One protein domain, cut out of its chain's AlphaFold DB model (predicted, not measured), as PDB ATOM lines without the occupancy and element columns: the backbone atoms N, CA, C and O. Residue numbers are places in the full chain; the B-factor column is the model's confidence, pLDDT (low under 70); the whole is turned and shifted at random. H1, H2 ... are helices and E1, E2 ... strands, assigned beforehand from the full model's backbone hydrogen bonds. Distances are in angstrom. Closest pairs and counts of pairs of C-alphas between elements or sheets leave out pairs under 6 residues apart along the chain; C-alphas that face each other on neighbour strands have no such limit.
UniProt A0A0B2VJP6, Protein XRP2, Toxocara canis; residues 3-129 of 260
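Overview. This is residues 3 to 129 of the 260 residues of the protein "Protein XRP2" of Toxocara canis (UniProt A0A0B2VJP6). The chain from E2 to E7 is wound in stacked, flattened turns, passing back and forth between a five-stranded sheet and a smaller three-stranded one that lie face to face as a sandwich. The short helices H1 and H3 lie by the larger sheet, H2 lies toward one end of the long axis, and the loop about Asp 101 lies toward the other. The printed part has 127 residues, with three named helices and eight named strands in the order E1 H1 E2 E3 E4 E5 E6 E7 H2 E8 H3. The parallel sheets run E1 E3 E5 E7 E8 and E2 E4 E6; the class is mixed, helices and strands, with 63 residues, under half, in named elements. The whole is compact, with a radius of gyration of the C-alphas of 14.0 A and spans of 44 by 31 by 25 A.

Arrangement. The larger sheet, twisted, holds E1 (residues 3 to 5), E3 (26 to 34), E5 (43 to 51), E7 (61 to 67) and E8 (105 to 107). Within hydrogen-bond range are N 4 and O 29 of E1 and E3, 2.9 A; N 30 and O 46 of E3 and E5, 2.8 A; N 64 and O 45 of E5 and E7, 2.8 A; and N 106 and O 63 of E7 and E8, 2.9 A. The smaller sheet holds E2 (19 to 23), E4 (36 to 40) and E6 (56 to 58), with N 38 and O 20 at 2.9 A and N 58 and O 39 at 3.0 A. In the sandwich, two sheets face to face, the facing parts are 9.6 A centre to centre and their best planes 8 degrees apart. H1 (6 to 13) only grazes the larger sheet; its closest C-alphas to E3 are those of Phe 6 and Thr 32, 5.6 A apart. H3 (119 to 122) only grazes that sheet too, with residues 120 to 121. H2 (75 to 81) is on neither sheet but is near H1, with 5 pairs of C-alphas within 10 A. E7, H2 and E8 form a strand-helix-strand unit, two parallel neighbour strands with a helix between, with a right-handed crossover. In H1 and H2 every O i to N i+4 pair is within hydrogen-bond range; H3 is too short for one.

Along the chain. E1 begins at C-alpha 3 (32.570, 138.875, -17.761). E3 spans 20.5 A and bends by 62 degrees at residue 29; E5 spans 20.1 A and bends by 67 degrees at residue 48; E7 spans 18.9 A. H3 ends at C-alpha 122 (31.383, 135.805, -6.574).

Size, cuts and confidence. The C-alphas farthest apart, those of Asp 73 and Asp 101, are 44.1 A apart. The printed part has no cut. The links H2 to E8 and E8 to H3 are long; in the first, residues 95 to 96 pair in parallel with residues 56 to 57 of E6. Mean pLDDT of the printed part is 85.9, and residues 3 to 17, 120 to 123 and 125 are under 70.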
ATOM      1  N   LEU A   3      33.227 138.112 -18.809       56.09
ATOM      2  CA  LEU A   3      32.570 138.875 -17.761       56.09
ATOM      3  C   LEU A   3      33.308 140.198 -17.588       56.09
ATOM      4  O   LEU A   3      34.502 140.202 -17.295       56.09
ATOM      5  N   VAL A   4      32.623 141.315 -17.809       60.44
ATOM      6  CA  VAL A   4      33.215 142.650 -17.676       60.44
ATOM      7  C   VAL A   4      32.528 143.373 -16.528       60.44
ATOM      8  O   VAL A   4      31.426 143.907 -16.653       60.44
ATOM      9  N   CYS A   5      33.201 143.387 -15.380       61.72
ATOM     10  CA  CYS A   5      32.752 144.121 -14.209       61.72
ATOM     11  C   CYS A   5      33.434 145.494 -14.174       61.72
ATOM     12  O   CYS A   5      34.551 145.638 -13.677       61.72
ATOM     13  N   PHE A   6      32.761 146.540 -14.663       60.12
ATOM     14  CA  PHE A   6      33.291 147.905 -14.529       60.12
ATOM     15  C   PHE A   6      33.327 148.363 -13.059       60.12
ATOM     16  O   PHE A   6      34.060 149.291 -12.721       60.12
ATOM     17  N   GLN A   7      32.612 147.671 -12.163       58.03
ATOM     18  CA  GLN A   7      32.617 147.939 -10.723       58.03
ATOM     19  C   GLN A   7      33.931 147.574 -10.037       58.03
ATOM     20  O   GLN A   7      34.335 148.277  -9.120       58.03
ATOM     21  N   GLU A   8      34.653 146.548 -10.491       52.06
ATOM     22  CA  GLU A   8      35.971 146.238  -9.924       52.06
ATOM     23  C   GLU A   8      36.958 147.391 -10.176       52.06
ATOM     24  O   GLU A   8      37.707 147.811  -9.288       52.06
ATOM     25  N   HIS A   9      36.893 147.994 -11.366       54.88
ATOM     26  CA  HIS A   9      37.641 149.213 -11.662       54.88
ATOM     27  C   HIS A   9      37.197 150.396 -10.793       54.88
ATOM     28  O   HIS A   9      38.055 151.185 -10.408       54.88
ATOM     29  N   ILE A  10      35.912 150.507 -10.434       53.84
ATOM     30  CA  ILE A  10      35.389 151.550  -9.535       53.84
ATOM     31  C   ILE A  10      35.866 151.334  -8.093       53.84
ATOM     32  O   ILE A  10      36.334 152.283  -7.468       53.84
ATOM     33  N   VAL A  11      35.821 150.105  -7.568       55.44
ATOM     34  CA  VAL A  11      36.344 149.763  -6.231       55.44
ATOM     35  C   VAL A  11      37.834 150.109  -6.138       55.44
ATOM     36  O   VAL A  11      38.277 150.691  -5.146       55.44
ATOM     37  N   ASN A  12      38.593 149.835  -7.202       56.59
ATOM     38  CA  ASN A  12      40.024 150.128  -7.258       56.59
ATOM     39  C   ASN A  12      40.343 151.615  -7.518       56.59
ATOM     40  O   ASN A  12      41.304 152.137  -6.953       56.59
ATOM     41  N   ARG A  13      39.555 152.324  -8.342       56.97
ATOM     42  CA  ARG A  13      39.785 153.741  -8.707       56.97
ATOM     43  C   ARG A  13      39.020 154.754  -7.849       56.97
ATOM     44  O   ARG A  13      39.275 155.947  -7.979       56.97
ATOM     45  N   ARG A  14      38.124 154.302  -6.965       59.69
ATOM     46  CA  ARG A  14      37.266 155.119  -6.079       59.69
ATOM     47  C   ARG A  14      36.391 156.151  -6.805       59.69
ATOM     48  O   ARG A  14      36.054 157.183  -6.231       59.69
ATOM     49  N   GLN A  15      36.044 155.902  -8.069       60.94
ATOM     50  CA  GLN A  15      35.254 156.826  -8.886       60.94
ATOM     51  C   GLN A  15      34.334 156.061  -9.836       60.94
ATOM     52  O   GLN A  15      34.787 155.147 -10.521       60.94
ATOM     53  N   LEU A  16      33.056 156.453  -9.883       68.31
ATOM     54  CA  LEU A  16      32.070 155.925 -10.828       68.31
ATOM     55  C   LEU A  16      32.333 156.450 -12.245       68.31
ATOM     56  O   LEU A  16      32.649 157.627 -12.431       68.31
ATOM     57  N   CYS A  17      32.183 155.583 -13.250       69.69
ATOM     58  CA  CYS A  17      32.327 155.970 -14.650       69.69
ATOM     59  C   CYS A  17      31.149 156.850 -15.079       69.69
ATOM     60  O   CYS A  17      29.994 156.444 -14.993       69.69
ATOM     61  N   THR A  18      31.429 158.042 -15.601       78.56
ATOM     62  CA  THR A  18      30.389 158.911 -16.166       78.56
ATOM     63  C   THR A  18      29.829 158.322 -17.459       78.56
ATOM     64  O   THR A  18      28.620 158.241 -17.622       78.56
ATOM     65  N   CYS A  19      30.671 157.811 -18.352       85.62
ATOM     66  CA  CYS A  19      30.235 157.168 -19.590       85.62
ATOM     67  C   CYS A  19      30.855 155.777 -19.724       85.62
ATOM     68  O   CYS A  19      32.055 155.605 -19.502       85.62
ATOM     69  N   VAL A  20      30.042 154.795 -20.104       91.62
ATOM     70  CA  VAL A  20      30.491 153.456 -20.490       91.62
ATOM     71  C   VAL A  20      30.169 153.252 -21.958       91.62
ATOM     72  O   VAL A  20      29.012 153.319 -22.367       91.62
ATOM     73  N   PHE A  21      31.214 153.016 -22.748       92.81
ATOM     74  CA  PHE A  21      31.103 152.749 -24.172       92.81
ATOM     75  C   PHE A  21      31.724 151.398 -24.494       92.81
ATOM     76  O   PHE A  21      32.920 151.198 -24.273       92.81
ATOM     77  N   ILE A  22      30.911 150.486 -25.014       94.56
ATOM     78  CA  ILE A  22      31.360 149.169 -25.464       94.56
ATOM     79  C   ILE A  22      31.276 149.081 -26.983       94.56
ATOM     80  O   ILE A  22      30.339 149.589 -27.600       94.56
ATOM     81  N   ARG A  23      32.290 148.463 -27.586       95.31
ATOM     82  CA  ARG A  23      32.391 148.272 -29.032       95.31
ATOM     83  C   ARG A  23      32.946 146.905 -29.349       95.31
ATOM     84  O   ARG A  23      33.786 146.420 -28.589       95.31
ATOM     85  N   ASP A  24      32.502 146.333 -30.463       95.88
ATOM     86  CA  ASP A  24      33.052 145.093 -31.017       95.88
ATOM     87  C   ASP A  24      33.067 143.950 -29.978       95.88
ATOM     88  O   ASP A  24      34.025 143.182 -29.859       95.88
ATOM     89  N   CYS A  25      32.020 143.886 -29.149       94.31
ATOM     90  CA  CYS A  25      31.880 142.911 -28.071       94.31
ATOM     91  C   CYS A  25      30.894 141.810 -28.468       94.31
ATOM     92  O   CYS A  25      29.846 142.085 -29.046       94.31
ATOM     93  N   ALA A  26      31.207 140.567 -28.105       94.50
ATOM     94  CA  ALA A  26      30.360 139.412 -28.377       94.50
ATOM     95  C   ALA A  26      30.319 138.471 -27.171       94.50
ATOM     96  O   ALA A  26      31.380 138.169 -26.611       94.50
ATOM     97  N   SER A  27      29.127 137.989 -26.806       92.25
ATOM     98  CA  SER A  27      28.922 137.015 -25.722       92.25
ATOM     99  C   SER A  27      29.585 137.471 -24.418       92.25
ATOM    100  O   SER A  27      30.522 136.843 -23.897       92.25
ATOM    101  N   CYS A  28      29.127 138.623 -23.926       90.25
ATOM    102  CA  CYS A  28      29.613 139.249 -22.699       90.25
ATOM    103  C   CYS A  28      28.477 139.488 -21.708       90.25
ATOM    104  O   CYS A  28      27.362 139.831 -22.093       90.25
ATOM    105  N   THR A  29      28.812 139.441 -20.422       90.50
ATOM    106  CA  THR A  29      27.945 139.965 -19.363       90.50
ATOM    107  C   THR A  29      28.616 141.164 -18.712       90.50
ATOM    108  O   THR A  29      29.799 141.118 -18.360       90.50
ATOM    109  N   ILE A  30      27.868 142.255 -18.578       90.75
ATOM    110  CA  ILE A  30      28.359 143.556 -18.140       90.75
ATOM    111  C   ILE A  30      27.577 144.009 -16.914       90.75
ATOM    112  O   ILE A  30      26.352 144.083 -16.950       90.75
ATOM    113  N   PHE A  31      28.302 144.392 -15.863       89.44
ATOM    114  CA  PHE A  31      27.739 145.031 -14.672       89.44
ATOM    115  C   PHE A  31      28.270 146.453 -14.569       89.44
ATOM    116  O   PHE A  31      29.486 146.656 -14.465       89.44
ATOM    117  N   THR A  32      27.381 147.446 -14.599       90.19
ATOM    118  CA  THR A  32      27.815 148.846 -14.637       90.19
ATOM    119  C   THR A  32      26.843 149.829 -13.990       90.19
ATOM    120  O   THR A  32      25.629 149.692 -14.067       90.19
ATOM    121  N   ILE A  33      27.415 150.860 -13.368       91.12
ATOM    122  CA  ILE A  33      26.723 152.090 -12.987       91.12
ATOM    123  C   ILE A  33      27.335 153.180 -13.855       91.12
ATOM    124  O   ILE A  33      28.557 153.350 -13.846       91.12
ATOM    125  N   SER A  34      26.508 153.908 -14.595       90.31
ATOM    126  CA  SER A  34      26.981 154.966 -15.483       90.31
ATOM    127  C   SER A  34      25.998 156.119 -15.590       90.31
ATOM    128  O   SER A  34      24.795 155.949 -15.403       90.31
ATOM    129  N   GLN A  35      26.494 157.307 -15.935       89.56
ATOM    130  CA  GLN A  35      25.609 158.389 -16.358       89.56
ATOM    131  C   GLN A  35      25.056 158.083 -17.752       89.56
ATOM    132  O   GLN A  35      23.849 158.138 -17.943       89.56
ATOM    133  N   GLN A  36      25.937 157.699 -18.681       91.56
ATOM    134  CA  GLN A  36      25.596 157.311 -20.048       91.56
ATOM    135  C   GLN A  36      26.130 155.915 -20.366       91.56
ATOM    136  O   GLN A  36      27.279 155.597 -20.053       91.56
ATOM    137  N   PHE A  37      25.319 155.115 -21.052       95.31
ATOM    138  CA  PHE A  37      25.726 153.838 -21.624       95.31
ATOM    139  C   PHE A  37      25.512 153.857 -23.128       95.31
ATOM    140  O   PHE A  37      24.450 154.257 -23.603       95.31
ATOM    141  N   ARG A  38      26.528 153.420 -23.870       96.88
ATOM    142  CA  ARG A  38      26.492 153.310 -25.325       96.88
ATOM    143  C   ARG A  38      27.093 151.968 -25.744       96.88
ATOM    144  O   ARG A  38      28.163 151.599 -25.258       96.88
ATOM    145  N   SER A  39      26.451 151.269 -26.673       97.38
ATOM    146  CA  SER A  39      27.040 150.120 -27.365       97.38
ATOM    147  C   SER A  39      27.050 150.340 -28.869       97.38
ATOM    148  O   SER A  39      26.114 150.921 -29.414       97.38
ATOM    149  N   ARG A  40      28.096 149.850 -29.537       97.81
ATOM    150  CA  ARG A  40      28.129 149.756 -30.996       97.81
ATOM    151  C   ARG A  40      28.712 148.431 -31.454       97.81
ATOM    152  O   ARG A  40      29.643 147.946 -30.816       97.81
ATOM    153  N   ASP A  41      28.202 147.863 -32.540       97.81
ATOM    154  CA  ASP A  41      28.780 146.659 -33.155       97.81
ATOM    155  C   ASP A  41      28.867 145.481 -32.154       97.81
ATOM    156  O   ASP A  41      29.867 144.767 -32.079       97.81
ATOM    157  N   CYS A  42      27.842 145.324 -31.304       97.50
ATOM    158  CA  CYS A  42      27.810 144.325 -30.233       97.50
ATOM    159  C   CYS A  42      26.787 143.216 -30.499       97.50
ATOM    160  O   CYS A  42      25.721 143.448 -31.067       97.50
ATOM    161  N   ILE A  43      27.078 142.001 -30.043       97.00
ATOM    162  CA  ILE A  43      26.166 140.867 -30.190       97.00
ATOM    163  C   ILE A  43      26.084 140.045 -28.912       97.00
ATOM    164  O   ILE A  43      27.112 139.729 -28.319       97.00
ATOM    165  N   ASP A  44      24.870 139.638 -28.543       95.31
ATOM    166  CA  ASP A  44      24.654 138.667 -27.469       95.31
ATOM    167  C   ASP A  44      25.253 139.161 -26.141       95.31
ATOM    168  O   ASP A  44      26.232 138.623 -25.622       95.31
ATOM    169  N   ILE A  45      24.710 140.270 -25.630       94.12
ATOM    170  CA  ILE A  45      25.240 140.952 -24.445       94.12
ATOM    171  C   ILE A  45      24.173 141.031 -23.361       94.12
ATOM    172  O   ILE A  45      23.107 141.611 -23.568       94.12
ATOM    173  N   ASP A  46      24.503 140.541 -22.169       93.31
ATOM    174  CA  ASP A  46      23.714 140.760 -20.960       93.31
ATOM    175  C   ASP A  46      24.219 142.002 -20.225       93.31
ATOM    176  O   ASP A  46      25.381 142.074 -19.827       93.31
ATOM    177  N   VAL A  47      23.349 142.991 -20.027       94.38
ATOM    178  CA  VAL A  47      23.693 144.281 -19.420       94.38
ATOM    179  C   VAL A  47      22.892 144.480 -18.131       94.38
ATOM    180  O   VAL A  47      21.704 144.787 -18.165       94.38
ATOM    181  N   PHE A  48      23.559 144.339 -16.984       93.25
ATOM    182  CA  PHE A  48      23.042 144.685 -15.658       93.25
ATOM    183  C   PHE A  48      23.455 146.110 -15.327       93.25
ATOM    184  O   PHE A  48      24.633 146.380 -15.058       93.25
ATOM    185  N   ILE A  49      22.499 147.035 -15.371       93.56
ATOM    186  CA  ILE A  49      22.830 148.457 -15.390       93.56
ATOM    187  C   ILE A  49      21.997 149.314 -14.440       93.56
ATOM    188  O   ILE A  49      20.793 149.134 -14.276       93.56
ATOM    189  N   PHE A  50      22.680 150.286 -13.839       94.00
ATOM    190  CA  PHE A  50      22.099 151.548 -13.401       94.00
ATOM    191  C   PHE A  50      22.548 152.634 -14.385       94.00
ATOM    192  O   PHE A  50      23.755 152.821 -14.572       94.00
ATOM    193  N   CYS A  51      21.609 153.342 -15.017       93.69
ATOM    194  CA  CYS A  51      21.939 154.387 -15.990       93.69
ATOM    195  C   CYS A  51      21.167 155.674 -15.709       93.69
ATOM    196  O   CYS A  51      19.939 155.648 -15.667       93.69
ATOM    197  N   ALA A  52      21.866 156.799 -15.543       91.94
ATOM    198  CA  ALA A  52      21.197 158.083 -15.319       91.94
ATOM    199  C   ALA A  52      20.423 158.551 -16.559       91.94
ATOM    200  O   ALA A  52      19.344 159.115 -16.427       91.94
ATOM    201  N   THR A  53      20.941 158.286 -17.759       91.88
ATOM    202  CA  THR A  53      20.253 158.543 -19.030       91.88
ATOM    203  C   THR A  53      19.705 157.256 -19.637       91.88
ATOM    204  O   THR A  53      19.986 156.155 -19.161       91.88
ATOM    205  N   ARG A  54      18.964 157.384 -20.739       94.44
ATOM    206  CA  ARG A  54      18.587 156.253 -21.595       94.44
ATOM    207  C   ARG A  54      19.844 155.537 -22.116       94.44
ATOM    208  O   ARG A  54      20.703 156.214 -22.693       94.44
ATOM    209  N   PRO A  55      20.002 154.216 -21.906       97.00
ATOM    210  CA  PRO A  55      21.046 153.441 -22.563       97.00
ATOM    211  C   PRO A  55      20.833 153.444 -24.077       97.00
ATOM    212  O   PRO A  55      19.703 153.353 -24.552       97.00
ATOM    213  N   ILE A  56      21.923 153.542 -24.829       97.56
ATOM    214  CA  ILE A  56      21.898 153.641 -26.286       97.56
ATOM    215  C   ILE A  56      22.559 152.406 -26.894       97.56
ATOM    216  O   ILE A  56      23.660 152.033 -26.477       97.56
ATOM    217  N   ILE A  57      21.929 151.831 -27.915       98.25
ATOM    218  CA  ILE A  57      22.524 150.796 -28.763       98.25
ATOM    219  C   ILE A  57      22.544 151.251 -30.227       98.25
ATOM    220  O   ILE A  57      21.689 152.017 -30.666       98.25
ATOM    221  N   GLU A  58      23.541 150.793 -30.975       98.25
ATOM    222  CA  GLU A  58      23.712 151.053 -32.407       98.25
ATOM    223  C   GLU A  58      24.381 149.827 -33.046       98.25
ATOM    224  O   GLU A  58      25.294 149.244 -32.459       98.25
ATOM    225  N   SER A  59      23.924 149.389 -34.217       97.81
ATOM    226  CA  SER A  59      24.454 148.227 -34.951       97.81
ATOM    227  C   SER A  59      24.697 147.008 -34.050       97.81
ATOM    228  O   SER A  59      25.716 146.328 -34.152       97.81
ATOM    229  N   SER A  60      23.797 146.777 -33.094       97.81
ATOM    230  CA  SER A  60      23.934 145.752 -32.060       97.81
ATOM    231  C   SER A  60      22.689 144.877 -32.030       97.81
ATOM    232  O   SER A  60      21.608 145.380 -32.300       97.81
ATOM    233  N   ARG A  61      22.816 143.593 -31.679       97.38
ATOM    234  CA  ARG A  61      21.680 142.650 -31.636       97.38
ATOM    235  C   ARG A  61      21.781 141.663 -30.482       97.38
ATOM    236  O   ARG A  61      22.877 141.377 -30.004       97.38
ATOM    237  N   LEU A  62      20.649 141.085 -30.080       96.56
ATOM    238  CA  LEU A  62      20.558 140.176 -28.925       96.56
ATOM    239  C   LEU A  62      21.060 140.841 -27.628       96.56
ATOM    240  O   LEU A  62      21.784 140.238 -26.838       96.56
ATOM    241  N   MET A  63      20.711 142.114 -27.433       97.38
ATOM    242  CA  MET A  63      21.047 142.878 -26.232       97.38
ATOM    243  C   MET A  63      19.991 142.639 -25.145       97.38
ATOM    244  O   MET A  63      18.801 142.795 -25.395       97.38
ATOM    245  N   ARG A  64      20.391 142.292 -23.924       95.94
ATOM    246  CA  ARG A  64      19.461 141.935 -22.841       95.94
ATOM    247  C   ARG A  64      19.696 142.823 -21.631       95.94
ATOM    248  O   ARG A  64      20.681 142.650 -20.910       95.94
ATOM    249  N   PHE A  65      18.810 143.789 -21.408       96.38
ATOM    250  CA  PHE A  65      18.949 144.768 -20.329       96.38
ATOM    251  C   PHE A  65      18.214 144.317 -19.071       96.38
ATOM    252  O   PHE A  65      17.061 143.888 -19.126       96.38
ATOM    253  N   ARG A  66      18.890 144.425 -17.924       93.62
ATOM    254  CA  ARG A  66      18.399 144.017 -16.604       93.62
ATOM    255  C   ARG A  66      18.701 145.083 -15.554       93.62
ATOM    256  O   ARG A  66      19.725 145.769 -15.656       93.62
ATOM    257  N   PRO A  67      17.860 145.200 -14.514       92.62
ATOM    258  CA  PRO A  67      18.149 146.092 -13.403       92.62
ATOM    259  C   PRO A  67      19.371 145.579 -12.631       92.62
ATOM    260  O   PRO A  67      19.566 144.374 -12.459       92.62
ATOM    261  N   LEU A  68      20.197 146.504 -12.146       91.81
ATOM    262  CA  LEU A  68      21.363 146.182 -11.332       91.81
ATOM    263  C   LEU A  68      21.009 146.151  -9.838       91.81
ATOM    264  O   LEU A  68      20.736 147.194  -9.251       91.81
ATOM    265  N   SER A  69      21.113 144.977  -9.216       89.69
ATOM    266  CA  SER A  69      21.269 144.821  -7.768       89.69
ATOM    267  C   SER A  69      22.740 144.682  -7.422       89.69
ATOM    268  O   SER A  69      23.418 143.769  -7.895       89.69
ATOM    269  N   LEU A  70      23.245 145.611  -6.614       88.62
ATOM    270  CA  LEU A  70      24.663 145.692  -6.291       88.62
ATOM    271  C   LEU A  70      24.871 146.229  -4.881       88.62
ATOM    272  O   LEU A  70      24.276 147.233  -4.489       88.62
ATOM    273  N   TYR A  71      25.800 145.605  -4.170       88.12
ATOM    274  CA  TYR A  71      26.303 146.066  -2.889       88.12
ATOM    275  C   TYR A  71      27.823 145.949  -2.812       88.12
ATOM    276  O   TYR A  71      28.399 144.928  -3.189       88.12
ATOM    277  N   TYR A  72      28.454 146.986  -2.269       88.44
ATOM    278  CA  TYR A  72      29.772 146.940  -1.641       88.44
ATOM    279  C   TYR A  72      29.875 148.087  -0.626       88.44
ATOM    280  O   TYR A  72      29.120 149.059  -0.708       88.44
ATOM    281  N   ASP A  73      30.812 147.987   0.319       86.25
ATOM    282  CA  ASP A  73      30.928 148.880   1.486       86.25
ATOM    283  C   ASP A  73      30.914 150.385   1.151       86.25
ATOM    284  O   ASP A  73      30.304 151.181   1.860       86.25
ATOM    285  N   LYS A  74      31.556 150.773   0.049       88.00
ATOM    286  CA  LYS A  74      31.741 152.164  -0.388       88.00
ATOM    287  C   LYS A  74      30.778 152.618  -1.477       88.00
ATOM    288  O   LYS A  74      30.949 153.718  -1.997       88.00
ATOM    289  N   LEU A  75      29.792 151.804  -1.857       88.38
ATOM    290  CA  LEU A  75      28.929 152.123  -2.996       88.38
ATOM    291  C   LEU A  75      28.162 153.429  -2.783       88.38
ATOM    292  O   LEU A  75      28.163 154.283  -3.665       88.38
ATOM    293  N   GLU A  76      27.585 153.622  -1.597       90.69
ATOM    294  CA  GLU A  76      26.903 154.872  -1.255       90.69
ATOM    295  C   GLU A  76      27.858 156.070  -1.323       90.69
ATOM    296  O   GLU A  76      27.551 157.062  -1.974       90.69
ATOM    297  N   GLU A  77      29.045 155.971  -0.716       89.06
ATOM    298  CA  GLU A  77      30.047 157.044  -0.744       89.06
ATOM    299  C   GLU A  77      30.452 157.400  -2.182       89.06
ATOM    300  O   GLU A  77      30.539 158.577  -2.536       89.06
ATOM    301  N   HIS A  78      30.679 156.393  -3.028       88.38
ATOM    302  CA  HIS A  78      31.027 156.598  -4.430       88.38
ATOM    303  C   HIS A  78      29.873 157.226  -5.222       88.38
ATOM    304  O   HIS A  78      30.131 158.126  -6.018       88.38
ATOM    305  N   MET A  79      28.625 156.801  -4.989       88.06
ATOM    306  CA  MET A  79      27.428 157.397  -5.599       88.06
ATOM    307  C   MET A  79      27.270 158.864  -5.201       88.06
ATOM    308  O   MET A  79      27.103 159.713  -6.068       88.06
ATOM    309  N   LEU A  80      27.393 159.174  -3.909       89.12
ATOM    310  CA  LEU A  80      27.237 160.528  -3.375       89.12
ATOM    311  C   LEU A  80      28.335 161.496  -3.846       89.12
ATOM    312  O   LEU A  80      28.080 162.691  -3.990       89.12
ATOM    313  N   LYS A  81      29.549 160.991  -4.100       85.56
ATOM    314  CA  LYS A  81      30.660 161.772  -4.670       85.56
ATOM    315  C   LYS A  81      30.606 161.886  -6.190       85.56
ATOM    316  O   LYS A  81      31.276 162.751  -6.758       85.56
ATOM    317  N   ALA A  82      29.869 161.007  -6.860       81.50
ATOM    318  CA  ALA A  82      29.681 161.084  -8.296       81.50
ATOM    319  C   ALA A  82      28.650 162.157  -8.653       81.50
ATOM    320  O   ALA A  82      27.775 162.518  -7.874       81.50
ATOM    321  N   THR A  83      28.707 162.638  -9.891       74.94
ATOM    322  CA  THR A  83      27.705 163.560 -10.445       74.94
ATOM    323  C   THR A  83      26.425 162.838 -10.885       74.94
ATOM    324  O   THR A  83      25.686 163.346 -11.726       74.94
ATOM    325  N   ILE A  84      26.188 161.625 -10.375       85.12
ATOM    326  CA  ILE A  84      25.079 160.748 -10.748       85.12
ATOM    327  C   ILE A  84      24.082 160.747  -9.593       85.12
ATOM    328  O   ILE A  84      24.433 160.395  -8.471       85.12
ATOM    329  N   SER A  85      22.831 161.110  -9.873       91.06
ATOM    330  CA  SER A  85      21.772 161.010  -8.872       91.06
ATOM    331  C   SER A  85      21.475 159.540  -8.562       91.06
ATOM    332  O   SER A  85      21.195 158.787  -9.497       91.06
ATOM    333  N   PRO A  86      21.443 159.114  -7.285       92.62
ATOM    334  CA  PRO A  86      21.036 157.755  -6.927       92.62
ATOM    335  C   PRO A  86      19.542 157.489  -7.183       92.62
ATOM    336  O   PRO A  86      19.114 156.340  -7.168       92.62
ATOM    337  N   PHE A  87      18.759 158.537  -7.464       94.25
ATOM    338  CA  PHE A  87      17.314 158.467  -7.679       94.25
ATOM    339  C   PHE A  87      16.906 158.520  -9.153       94.25
ATOM    340  O   PHE A  87      15.714 158.559  -9.448       94.25
ATOM    341  N   THR A  88      17.861 158.546 -10.086       92.06
ATOM    342  CA  THR A  88      17.576 158.572 -11.528       92.06
ATOM    343  C   THR A  88      18.166 157.338 -12.189       92.06
ATOM    344  O   THR A  88      19.365 157.279 -12.441       92.06
ATOM    345  N   ASN A  89      17.305 156.357 -12.464       93.38
ATOM    346  CA  ASN A  89      17.680 155.106 -13.109       93.38
ATOM    347  C   ASN A  89      16.748 154.801 -14.287       93.38
ATOM    348  O   ASN A  89      15.578 154.482 -14.094       93.38
ATOM    349  N   ASN A  90      17.286 154.868 -15.499       93.62
ATOM    350  CA  ASN A  90      16.589 154.659 -16.766       93.62
ATOM    351  C   ASN A  90      17.059 153.372 -17.467       93.62
ATOM    352  O   ASN A  90      17.050 153.286 -18.693       93.62
ATOM    353  N   TRP A  91      17.485 152.368 -16.692       94.50
ATOM    354  CA  TRP A  91      18.051 151.105 -17.181       94.50
ATOM    355  C   TRP A  91      17.209 150.379 -18.244       94.50
ATOM    356  O   TRP A  91      17.777 149.646 -19.047       94.50
ATOM    357  N   ASN A  92      15.884 150.565 -18.252       94.25
ATOM    358  CA  ASN A  92      14.941 149.908 -19.162       94.25
ATOM    359  C   ASN A  92      14.456 150.795 -20.324       94.25
ATOM    360  O   ASN A  92      13.698 150.325 -21.170       94.25
ATOM    361  N   ALA A  93      14.864 152.063 -20.387       94.62
ATOM    362  CA  ALA A  93      14.433 153.006 -21.419       94.62
ATOM    363  C   ALA A  93      15.458 153.061 -22.562       94.62
ATOM    364  O   ALA A  93      16.138 154.069 -22.746       94.62
ATOM    365  N   ILE A  94      15.606 151.953 -23.291       96.94
ATOM    366  CA  ILE A  94      16.650 151.790 -24.313       96.94
ATOM    367  C   ILE A  94      16.310 152.585 -25.574       96.94
ATOM    368  O   ILE A  94      15.175 152.561 -26.051       96.94
ATOM    369  N   HIS A  95      17.307 153.269 -26.130       96.69
ATOM    370  CA  HIS A  95      17.224 153.895 -27.443       96.69
ATOM    371  C   HIS A  95      18.089 153.130 -28.451       96.69
ATOM    372  O   HIS A  95      19.305 153.041 -28.284       96.69
ATOM    373  N   ASP A  96      17.457 152.595 -29.493       97.69
ATOM    374  CA  ASP A  96      18.132 151.924 -30.605       97.69
ATOM    375  C   ASP A  96      18.248 152.875 -31.804       97.69
ATOM    376  O   ASP A  96      17.235 153.332 -32.338       97.69
ATOM    377  N   PHE A  97      19.481 153.187 -32.211       97.69
ATOM    378  CA  PHE A  97      19.762 154.016 -33.389       97.69
ATOM    379  C   PHE A  97      19.607 153.265 -34.716       97.69
ATOM    380  O   PHE A  97      19.509 153.902 -35.765       97.69
ATOM    381  N   THR A  98      19.588 151.934 -34.691       97.00
ATOM    382  CA  THR A  98      19.509 151.075 -35.880       97.00
ATOM    383  C   THR A  98      18.410 150.022 -35.719       97.00
ATOM    384  O   THR A  98      18.712 148.828 -35.748       97.00
ATOM    385  N   PRO A  99      17.143 150.431 -35.519       95.56
ATOM    386  CA  PRO A  99      16.055 149.485 -35.330       95.56
ATOM    387  C   PRO A  99      15.845 148.633 -36.587       95.56
ATOM    388  O   PRO A  99      15.862 149.144 -37.709       95.56
ATOM    389  N   GLU A 100      15.617 147.340 -36.381       93.12
ATOM    390  CA  GLU A 100      15.242 146.377 -37.420       93.12
ATOM    391  C   GLU A 100      13.777 145.929 -37.243       93.12
ATOM    392  O   GLU A 100      13.100 146.333 -36.295       93.12
ATOM    393  N   ASP A 101      13.278 145.079 -38.149       93.94
ATOM    394  CA  ASP A 101      11.925 144.502 -38.051       93.94
ATOM    395  C   ASP A 101      11.735 143.694 -36.755       93.94
ATOM    396  O   ASP A 101      10.647 143.666 -36.173       93.94
ATOM    397  N   MET A 102      12.800 143.031 -36.296       93.00
ATOM    398  CA  MET A 102      12.863 142.389 -34.988       93.00
ATOM    399  C   MET A 102      13.620 143.287 -34.014       93.00
ATOM    400  O   MET A 102      14.636 143.881 -34.368       93.00
ATOM    401  N   SER A 103      13.151 143.349 -32.765       96.06
ATOM    402  CA  SER A 103      13.833 144.128 -31.734       96.06
ATOM    403  C   SER A 103      15.262 143.627 -31.524       96.06
ATOM    404  O   SER A 103      15.493 142.441 -31.281       96.06
ATOM    405  N   ASN A 104      16.219 144.551 -31.549       97.75
ATOM    406  CA  ASN A 104      17.625 144.273 -31.268       97.75
ATOM    407  C   ASN A 104      17.916 144.054 -29.778       97.75
ATOM    408  O   ASN A 104      18.997 143.567 -29.419       97.75
ATOM    409  N   PHE A 105      16.965 144.417 -28.916       97.81
ATOM    410  CA  PHE A 105      17.081 144.280 -27.476       97.81
ATOM    411  C   PHE A 105      15.813 143.738 -26.818       97.81
ATOM    412  O   PHE A 105      14.711 143.822 -27.360       97.81
ATOM    413  N   GLU A 106      15.976 143.247 -25.599       96.56
ATOM    414  CA  GLU A 106      14.888 142.878 -24.702       96.56
ATOM    415  C   GLU A 106      15.142 143.396 -23.282       96.56
ATOM    416  O   GLU A 106      16.285 143.585 -22.848       96.56
ATOM    417  N   ILE A 107      14.047 143.644 -22.563       95.25
ATOM    418  CA  ILE A 107      14.054 143.953 -21.135       95.25
ATOM    419  C   ILE A 107      13.777 142.657 -20.387       95.25
ATOM    420  O   ILE A 107      12.722 142.049 -20.559       95.25
ATOM    421  N   CYS A 108      14.716 142.244 -19.545       92.06
ATOM    422  CA  CYS A 108      14.619 140.995 -18.805       92.06
ATOM    423  C   CYS A 108      14.414 141.256 -17.304       92.06
ATOM    424  O   CYS A 108      14.878 142.274 -16.774       92.06
ATOM    425  N   PRO A 109      13.763 140.323 -16.585       87.31
ATOM    426  CA  PRO A 109      13.683 140.390 -15.134       87.31
ATOM    427  C   PRO A 109      15.073 140.269 -14.498       87.31
ATOM    428  O   PRO A 109      16.030 139.765 -15.094       87.31
ATOM    429  N   MET A 110      15.165 140.709 -13.245       82.00
ATOM    430  CA  MET A 110      16.357 140.518 -12.428       82.00
ATOM    431  C   MET A 110      16.539 139.023 -12.131       82.00
ATOM    432  O   MET A 110      15.837 138.465 -11.296       82.00
ATOM    433  N   SER A 111      17.468 138.369 -12.823       80.56
ATOM    434  CA  SER A 111      17.863 136.989 -12.536       80.56
ATOM    435  C   SER A 111      19.367 136.854 -12.732       80.56
ATOM    436  O   SER A 111      19.882 137.162 -13.808       80.56
ATOM    437  N   TYR A 112      20.053 136.436 -11.666       76.88
ATOM    438  CA  TYR A 112      21.490 136.158 -11.677       76.88
ATOM    439  C   TYR A 112      21.800 134.669 -11.864       76.88
ATOM    440  O   TYR A 112      22.889 134.332 -12.320       76.88
ATOM    441  N   ASP A 113      20.835 133.791 -11.578       71.56
ATOM    442  CA  ASP A 113      21.005 132.329 -11.585       71.56
ATOM    443  C   ASP A 113      21.273 131.752 -12.980       71.56
ATOM    444  O   ASP A 113      21.764 130.635 -13.118       71.56
ATOM    445  N   THR A 114      20.936 132.507 -14.026       70.69
ATOM    446  CA  THR A 114      21.069 132.095 -15.429       70.69
ATOM    447  C   THR A 114      22.321 132.646 -16.108       70.69
ATOM    448  O   THR A 114      22.545 132.377 -17.285       70.69
ATOM    449  N   ILE A 115      23.143 133.420 -15.393       74.31
ATOM    450  CA  ILE A 115      24.346 134.039 -15.952       74.31
ATOM    451  C   ILE A 115      25.515 133.060 -15.857       74.31
ATOM    452  O   ILE A 115      25.930 132.666 -14.764       74.31
ATOM    453  N   GLU A 116      26.115 132.729 -16.998       71.31
ATOM    454  CA  GLU A 116      27.337 131.929 -17.009       71.31
ATOM    455  C   GLU A 116      28.510 132.693 -16.377       71.31
ATOM    456  O   GLU A 116      28.721 133.883 -16.628       71.31
ATOM    457  N   ASN A 117      29.362 131.978 -15.645       71.62
ATOM    458  CA  ASN A 117      30.575 132.504 -15.020       71.62
ATOM    459  C   ASN A 117      30.345 133.511 -13.876       71.62
ATOM    460  O   ASN A 117      31.262 134.265 -13.538       71.62
ATOM    461  N   MET A 118      29.164 133.539 -13.242       76.38
ATOM    462  CA  MET A 118      28.947 134.355 -12.034       76.38
ATOM    463  C   MET A 118      29.933 134.033 -10.910       76.38
ATOM    464  O   MET A 118      30.232 134.910 -10.094       76.38
ATOM    465  N   GLU A 119      30.512 132.826 -10.895       71.12
ATOM    466  CA  GLU A 119      31.573 132.466  -9.963       71.12
ATOM    467  C   GLU A 119      32.771 133.429 -10.028       71.12
ATOM    468  O   GLU A 119      33.364 133.736  -8.991       71.12
ATOM    469  N   LEU A 120      33.073 133.994 -11.206       69.88
ATOM    470  CA  LEU A 120      34.173 134.943 -11.390       69.88
ATOM    471  C   LEU A 120      33.956 136.247 -10.612       69.88
ATOM    472  O   LEU A 120      34.926 136.804 -10.102       69.88
ATOM    473  N   VAL A 121      32.709 136.721 -10.478       68.81
ATOM    474  CA  VAL A 121      32.401 137.897  -9.637       68.81
ATOM    475  C   VAL A 121      32.117 137.512  -8.194       68.81
ATOM    476  O   VAL A 121      32.357 138.317  -7.300       68.81
ATOM    477  N   SER A 122      31.644 136.289  -7.937       65.56
ATOM    478  CA  SER A 122      31.383 135.805  -6.574       65.56
ATOM    479  C   SER A 122      32.646 135.770  -5.701       65.56
ATOM    480  O   SER A 122      32.569 135.984  -4.491       65.56
ATOM    481  N   ASN A 123      33.812 135.583  -6.335       65.06
ATOM    482  CA  ASN A 123      35.128 135.615  -5.696       65.06
ATOM    483  C   ASN A 123      35.564 137.027  -5.266       65.06
ATOM    484  O   ASN A 123      36.525 137.170  -4.509       65.06
ATOM    485  N   LEU A 124      34.871 138.084  -5.708       71.38
ATOM    486  CA  LEU A 124      35.066 139.424  -5.167       71.38
ATOM    487  C   LEU A 124      34.395 139.481  -3.790       71.38
ATOM    488  O   LEU A 124      33.228 139.841  -3.674       71.38
ATOM    489  N   GLU A 125      35.136 139.151  -2.725       66.62
ATOM    490  CA  GLU A 125      34.604 139.062  -1.349       66.62
ATOM    491  C   GLU A 125      33.748 140.275  -0.933       66.62
ATOM    492  O   GLU A 125      32.792 140.139  -0.167       66.62
ATOM    493  N   LYS A 126      34.074 141.455  -1.474       80.12
ATOM    494  CA  LYS A 126      33.477 142.748  -1.124       80.12
ATOM    495  C   LYS A 126      32.304 143.178  -2.005       80.12
ATOM    496  O   LYS A 126      31.669 144.170  -1.664       80.12
ATOM    497  N   VAL A 127      32.029 142.487  -3.113       82.31
ATOM    498  CA  VAL A 127      30.971 142.863  -4.062       82.31
ATOM    499  C   VAL A 127      29.889 141.788  -4.069       82.31
ATOM    500  O   VAL A 127      30.181 140.606  -4.227       82.31
ATOM    501  N   LYS A 128      28.629 142.185  -3.884       84.38
ATOM    502  CA  LYS A 128      27.474 141.277  -3.869       84.38
ATOM    503  C   LYS A 128      26.436 141.718  -4.893       84.38
ATOM    504  O   LYS A 128      26.126 142.902  -4.989       84.38
ATOM    505  N   PHE A 129      25.888 140.749  -5.620       84.00
ATOM    506  CA  PHE A 129      24.802 140.930  -6.586       84.00
ATOM    507  C   PHE A 129      23.566 140.204  -6.065       84.00
ATOM    508  O   PHE A 129      23.271 139.084  -6.469       84.00
TER     509      PHE A 129